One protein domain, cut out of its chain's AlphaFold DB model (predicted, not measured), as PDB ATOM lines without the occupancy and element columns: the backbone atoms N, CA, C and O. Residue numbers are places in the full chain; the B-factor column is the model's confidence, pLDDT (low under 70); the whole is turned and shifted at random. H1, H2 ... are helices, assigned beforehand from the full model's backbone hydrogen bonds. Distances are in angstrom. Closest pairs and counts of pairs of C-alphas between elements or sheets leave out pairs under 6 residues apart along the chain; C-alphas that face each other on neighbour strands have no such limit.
ATOM      1  N   MET A   1       2.360  15.663   8.827       86.62
ATOM      2  CA  MET A   1       2.855  14.400   9.414       86.62
ATOM      3  C   MET A   1       1.929  14.058  10.565       86.62
ATOM      4  O   MET A   1       1.617  14.973  11.313       86.62
ATOM      5  N   ASN A   2       1.438  12.823  10.648       91.44
ATOM      6  CA  ASN A   2       0.582  12.356  11.749       91.44
ATOM      7  C   ASN A   2       1.326  11.235  12.461       91.44
ATOM      8  O   ASN A   2       1.987  10.464  11.770       91.44
ATOM      9  N   LEU A   3       1.222  11.151  13.780       94.31
ATOM     10  CA  LEU A   3       1.903  10.140  14.585       94.31
ATOM     11  C   LEU A   3       1.374   8.721  14.314       94.31
ATOM     12  O   LEU A   3       2.138   7.760  14.356       94.31
ATOM     13  N   PHE A   4       0.093   8.587  13.971       96.38
ATOM     14  CA  PHE A   4      -0.561   7.325  13.625       96.38
ATOM     15  C   PHE A   4      -1.049   7.310  12.172       96.38
ATOM     16  O   PHE A   4      -1.312   8.341  11.547       96.38
ATOM     17  N   HIS A   5      -1.219   6.108  11.618       94.12
ATOM     18  CA  HIS A   5      -1.653   5.947  10.229       94.12
ATOM     19  C   HIS A   5      -3.115   6.379  10.063       94.12
ATOM     20  O   HIS A   5      -3.990   5.953  10.820       94.12
ATOM     21  N   LYS A   6      -3.417   7.216   9.067       89.00
ATOM     22  CA  LYS A   6      -4.801   7.644   8.796       89.00
ATOM     23  C   LYS A   6      -5.551   6.681   7.879       89.00
ATOM     24  O   LYS A   6      -6.744   6.486   8.075       89.00
ATOM     25  N   ASP A   7      -4.838   6.000   6.988       86.50
ATOM     26  CA  ASP A   7      -5.428   5.194   5.910       86.50
ATOM     27  C   ASP A   7      -5.653   3.722   6.287       86.50
ATOM     28  O   ASP A   7      -5.673   2.844   5.428       86.50
ATOM     29  N   ILE A   8      -5.814   3.435   7.582       91.38
ATOM     30  CA  ILE A   8      -6.116   2.086   8.066       91.38
ATOM     31  C   ILE A   8      -7.526   2.030   8.646       91.38
ATOM     32  O   ILE A   8      -7.912   2.867   9.471       91.38
ATOM     33  N   GLN A   9      -8.289   1.024   8.218       89.88
ATOM     34  CA  GLN A   9      -9.545   0.678   8.871       89.88
ATOM     35  C   GLN A   9      -9.249   0.031  10.223       89.88
ATOM     36  O   GLN A   9      -8.326  -0.770  10.352       89.88
ATOM     37  N   ARG A  10     -10.014   0.435  11.236       92.50
ATOM     38  CA  ARG A  10      -9.855  -0.017  12.616       92.50
ATOM     39  C   ARG A  10     -11.205  -0.468  13.133       92.50
ATOM     40  O   ARG A  10     -12.050   0.360  13.463       92.50
ATOM     41  N   ASP A  11     -11.383  -1.770  13.186       92.56
ATOM     42  CA  ASP A  11     -12.571  -2.463  13.677       92.56
ATOM     43  C   ASP A  11     -12.252  -3.381  14.870       92.56
ATOM     44  O   ASP A  11     -13.139  -3.700  15.661       92.56
ATOM     45  N   ASP A  12     -10.980  -3.746  15.056       90.81
ATOM     46  CA  ASP A  12     -10.547  -4.629  16.136       90.81
ATOM     47  C   ASP A  12     -10.510  -3.927  17.510       90.81
ATOM     48  O   ASP A  12      -9.670  -3.068  17.794       90.81
ATOM     49  N   ILE A  13     -11.421  -4.338  18.392       89.31
ATOM     50  CA  ILE A  13     -11.515  -3.907  19.799       89.31
ATOM     51  C   ILE A  13     -10.827  -4.872  20.780       89.31
ATOM     52  O   ILE A  13     -10.910  -4.686  21.999       89.31
ATOM     53  N   GLY A  14     -10.197  -5.927  20.265       82.50
ATOM     54  CA  GLY A  14      -9.515  -6.959  21.024       82.50
ATOM     55  C   GLY A  14      -8.252  -6.453  21.729       82.50
ATOM     56  O   GLY A  14      -7.737  -5.377  21.417       82.50
ATOM     57  N   PRO A  15      -7.735  -7.217  22.707       80.75
ATOM     58  CA  PRO A  15      -6.498  -6.863  23.390       80.75
ATOM     59  C   PRO A  15      -5.273  -7.091  22.494       80.75
ATOM     60  O   PRO A  15      -5.327  -7.882  21.547       80.75
ATOM     61  N   ALA A  16      -4.143  -6.489  22.862       86.00
ATOM     62  CA  ALA A  16      -2.850  -6.781  22.246       86.00
ATOM     63  C   ALA A  16      -2.490  -8.273  22.376       86.00
ATOM     64  O   ALA A  16      -2.940  -8.949  23.314       86.00
ATOM     65  N   SER A  17      -1.707  -8.804  21.439       86.50
ATOM     66  CA  SER A  17      -0.948 -10.040  21.691       86.50
ATOM     67  C   SER A  17       0.297  -9.731  22.528       86.50
ATOM     68  O   SER A  17       0.741  -8.590  22.570       86.50
ATOM     69  N   TYR A  18       0.867 -10.729  23.199       81.94
ATOM     70  CA  TYR A  18       2.048 -10.541  24.049       81.94
ATOM     71  C   TYR A  18       3.282 -10.124  23.244       81.94
ATOM     72  O   TYR A  18       4.111  -9.369  23.733       81.94
ATOM     73  N   SER A  19       3.412 -10.608  22.010       87.19
ATOM     74  CA  SER A  19       4.533 -10.279  21.120       87.19
ATOM     75  C   SER A  19       4.232  -9.111  20.185       87.19
ATOM     76  O   SER A  19       5.012  -8.860  19.268       87.19
ATOM     77  N   GLU A  20       3.077  -8.459  20.327       90.31
ATOM     78  CA  GLU A  20       2.740  -7.329  19.468       90.31
ATOM     79  C   GLU A  20       3.416  -6.057  19.973       90.31
ATOM     80  O   GLU A  20       3.230  -5.719  21.143       90.31
ATOM     81  N   PRO A  21       4.133  -5.325  19.098       92.88
ATOM     82  CA  PRO A  21       4.722  -4.061  19.490       92.88
ATOM     83  C   PRO A  21       3.671  -3.039  19.928       92.88
ATOM     84  O   PRO A  21       2.593  -2.929  19.327       92.88
ATOM     85  N   SER A  22       4.007  -2.237  20.934       92.69
ATOM     86  CA  SER A  22       3.117  -1.247  21.544       92.69
ATOM     87  C   SER A  22       2.556  -0.263  20.514       92.69
ATOM     88  O   SER A  22       1.343  -0.022  20.473       92.69
ATOM     89  N   PHE A  23       3.408   0.253  19.616       96.00
ATOM     90  CA  PHE A  23       2.963   1.130  18.534       96.00
ATOM     91  C   PHE A  23       1.952   0.438  17.617       96.00
ATOM     92  O   PHE A  23       0.923   1.034  17.295       96.00
ATOM     93  N   ILE A  24       2.210  -0.808  17.213       95.75
ATOM     94  CA  ILE A  24       1.334  -1.550  16.302       95.75
ATOM     95  C   ILE A  24      -0.047  -1.734  16.928       95.75
ATOM     96  O   ILE A  24      -1.047  -1.418  16.274       95.75
ATOM     97  N   TYR A  25      -0.113  -2.119  18.208       94.88
ATOM     98  CA  TYR A  25      -1.379  -2.238  18.931       94.88
ATOM     99  C   TYR A  25      -2.125  -0.903  19.011       94.88
ATOM    100  O   TYR A  25      -3.302  -0.827  18.640       94.88
ATOM    101  N   LEU A  26      -1.444   0.164  19.452       95.44
ATOM    102  CA  LEU A  26      -2.033   1.502  19.520       95.44
ATOM    103  C   LEU A  26      -2.563   1.916  18.150       95.44
ATOM    104  O   LEU A  26      -3.705   2.361  18.032       95.44
ATOM    105  N   ASN A  27      -1.753   1.720  17.110       96.25
ATOM    106  CA  ASN A  27      -2.067   2.107  15.751       96.25
ATOM    107  C   ASN A  27      -3.260   1.334  15.201       96.25
ATOM    108  O   ASN A  27      -4.090   1.976  14.572       96.25
ATOM    109  N   ARG A  28      -3.403   0.022  15.429       95.44
ATOM    110  CA  ARG A  28      -4.511  -0.764  14.848       95.44
ATOM    111  C   ARG A  28      -5.799  -0.764  15.674       95.44
ATOM    112  O   ARG A  28      -6.870  -0.944  15.104       95.44
ATOM    113  N   SER A  29      -5.724  -0.583  16.994       95.06
ATOM    114  CA  SER A  29      -6.872  -0.822  17.875       95.06
ATOM    115  C   SER A  29      -7.995   0.209  17.695       95.06
ATOM    116  O   SER A  29      -7.781   1.430  17.640       95.06
ATOM    117  N   ALA A  30      -9.221  -0.309  17.661       95.81
ATOM    118  CA  ALA A  30     -10.478   0.428  17.686       95.81
ATOM    119  C   ALA A  30     -11.068   0.548  19.102       95.81
ATOM    120  O   ALA A  30     -12.144   1.122  19.278       95.81
ATOM    121  N   ARG A  31     -10.395   0.013  20.133       94.44
ATOM    122  CA  ARG A  31     -10.889   0.074  21.514       94.44
ATOM    123  C   ARG A  31     -11.072   1.542  21.936       94.44
ATOM    124  O   ARG A  31     -10.119   2.310  21.800       94.44
ATOM    125  N   PRO A  32     -12.222   1.945  22.519       95.12
ATOM    126  CA  PRO A  32     -12.508   3.356  22.805       95.12
ATOM    127  C   PRO A  32     -11.420   4.079  23.611       95.12
ATOM    128  O   PRO A  32     -11.033   5.191  23.269       95.12
ATOM    129  N   ALA A  33     -10.853   3.422  24.628       92.50
ATOM    130  CA  ALA A  33      -9.747   3.980  25.408       92.50
ATOM    131  C   ALA A  33      -8.484   4.227  24.561       92.50
ATOM    132  O   ALA A  33      -7.830   5.253  24.716       92.50
ATOM    133  N   VAL A  34      -8.160   3.323  23.630       94.88
ATOM    134  CA  VAL A  34      -6.995   3.470  22.742       94.88
ATOM    135  C   VAL A  34      -7.219   4.583  21.720       94.88
ATOM    136  O   VAL A  34      -6.285   5.308  21.393       94.88
ATOM    137  N   VAL A  35      -8.456   4.775  21.253       95.75
ATOM    138  CA  VAL A  35      -8.811   5.912  20.389       95.75
ATOM    139  C   VAL A  35      -8.521   7.239  21.094       95.75
ATOM    140  O   VAL A  35      -7.888   8.105  20.495       95.75
ATOM    141  N   LEU A  36      -8.918   7.373  22.364       96.94
ATOM    142  CA  LEU A  36      -8.641   8.570  23.167       96.94
ATOM    143  C   LEU A  36      -7.136   8.785  23.367       96.94
ATOM    144  O   LEU A  36      -6.648   9.889  23.148       96.94
ATOM    145  N   ILE A  37      -6.392   7.724  23.703       96.44
ATOM    146  CA  ILE A  37      -4.928   7.783  23.844       96.44
ATOM    147  C   ILE A  37      -4.281   8.271  22.544       96.44
ATOM    148  O   ILE A  37      -3.473   9.193  22.567       96.44
ATOM    149  N   ARG A  38      -4.661   7.707  21.391       96.88
ATOM    150  CA  ARG A  38      -4.113   8.131  20.096       96.88
ATOM    151  C   ARG A  38      -4.417   9.588  19.774       96.88
ATOM    152  O   ARG A  38      -3.540  10.282  19.274       96.88
ATOM    153  N   GLN A  39      -5.639  10.045  20.040       96.62
ATOM    154  CA  GLN A  39      -6.016  11.442  19.824       96.62
ATOM    155  C   GLN A  39      -5.182  12.384  20.695       96.62
ATOM    156  O   GLN A  39      -4.691  13.395  20.200       96.62
ATOM    157  N   GLU A  40      -4.976  12.033  21.962       97.94
ATOM    158  CA  GLU A  40      -4.181  12.842  22.881       97.94
ATOM    159  C   GLU A  40      -2.706  12.900  22.458       97.94
ATOM    160  O   GLU A  40      -2.118  13.977  22.399       97.94
ATOM    161  N   LEU A  41      -2.134  11.769  22.040       98.00
ATOM    162  CA  LEU A  41      -0.758  11.711  21.545       98.00
ATOM    163  C   LEU A  41      -0.561  12.475  20.228       98.00
ATOM    164  O   LEU A  41       0.455  13.146  20.058       98.00
ATOM    165  N   GLU A  42      -1.534  12.444  19.311       97.50
ATOM    166  CA  GLU A  42      -1.518  13.298  18.111       97.50
ATOM    167  C   GLU A  42      -1.573  14.782  18.482       97.50
ATOM    168  O   GLU A  42      -0.865  15.598  17.888       97.50
ATOM    169  N   ASN A  43      -2.374  15.143  19.487       97.25
ATOM    170  CA  ASN A  43      -2.444  16.516  19.977       97.25
ATOM    171  C   ASN A  43      -1.093  16.966  20.546       97.25
ATOM    172  O   ASN A  43      -0.642  18.062  20.207       97.25
ATOM    173  N   TRP A  44      -0.424  16.135  21.349       97.56
ATOM    174  CA  TRP A  44       0.918  16.425  21.875       97.56
ATOM    175  C   TRP A  44       1.927  16.568  20.731       97.56
ATOM    176  O   TRP A  44       2.637  17.570  20.632       97.56
ATOM    177  N   PHE A  45       1.924  15.622  19.789       97.25
ATOM    178  CA  PHE A  45       2.824  15.633  18.637       97.25
ATOM    179  C   PHE A  45       2.595  16.838  17.714       97.25
ATOM    180  O   PHE A  45       3.540  17.368  17.124       97.25
ATOM    181  N   SER A  46       1.360  17.340  17.620       95.50
ATOM    182  CA  SER A  46       1.055  18.545  16.844       95.50
ATOM    183  C   SER A  46       1.816  19.780  17.353       95.50
ATOM    184  O   SER A  46       2.261  20.587  16.529       95.50
ATOM    185  N   ARG A  47       2.036  19.868  18.675       95.00
ATOM    186  CA  ARG A  47       2.770  20.945  19.363       95.00
ATOM    187  C   ARG A  47       4.280  20.730  19.415       95.00
ATOM    188  O   ARG A  47       4.996  21.676  19.713       95.00
TER     189      ARG A  47
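AT A GLANCE: This is residues 1 to 47 of the 328 residues of an uncharacterized protein of Geobacter sp (UniProt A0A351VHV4). The longer helix H2 and the short helix H1 meet near the link between them as an L, and the unnamed leading stretch, residues 1 to 21, loops round H1 before running into it. The printed part has 47 residues with two named helices, H1 then H2, and no named strand. The class is all helix, though the helices hold 23 residues, under half. It is compact, with a radius of gyration of the C-alphas of 10.7 A, and elongated, spanning 31 by 19 by 19 A.

IN THESE COORDINATES: Find C-alpha 32 at (-12.508, 3.356, 22.805); from there H2, residues 32 to 47, runs 23.6 A to C-alpha 47 at (2.770, 20.945, 19.363). Look back to C-alpha 22 at (3.117, -1.247, 21.544), where H1, residues 22 to 28, begins its 10.2 A.

HOW THE PARTS SIT: H2, with residues 34 to 38 alone, only just touches H1, with 3 pairs of C-alphas within 8 A. The closest C-alphas, of Leu 26 and Val 34, are 6.2 A apart. Their lines are about perpendicular, at 73 degrees. Every O i to N i+4 pair is within hydrogen-bond range in H1, and 11 of 12 in H2.

THE WHOLE: The C-alphas farthest apart, of Tyr 18 and Arg 47, are 31.8 A apart. The link from H1 to H2 is tight. The printed part has no cut, and no printed residue is under 70 in pLDDT.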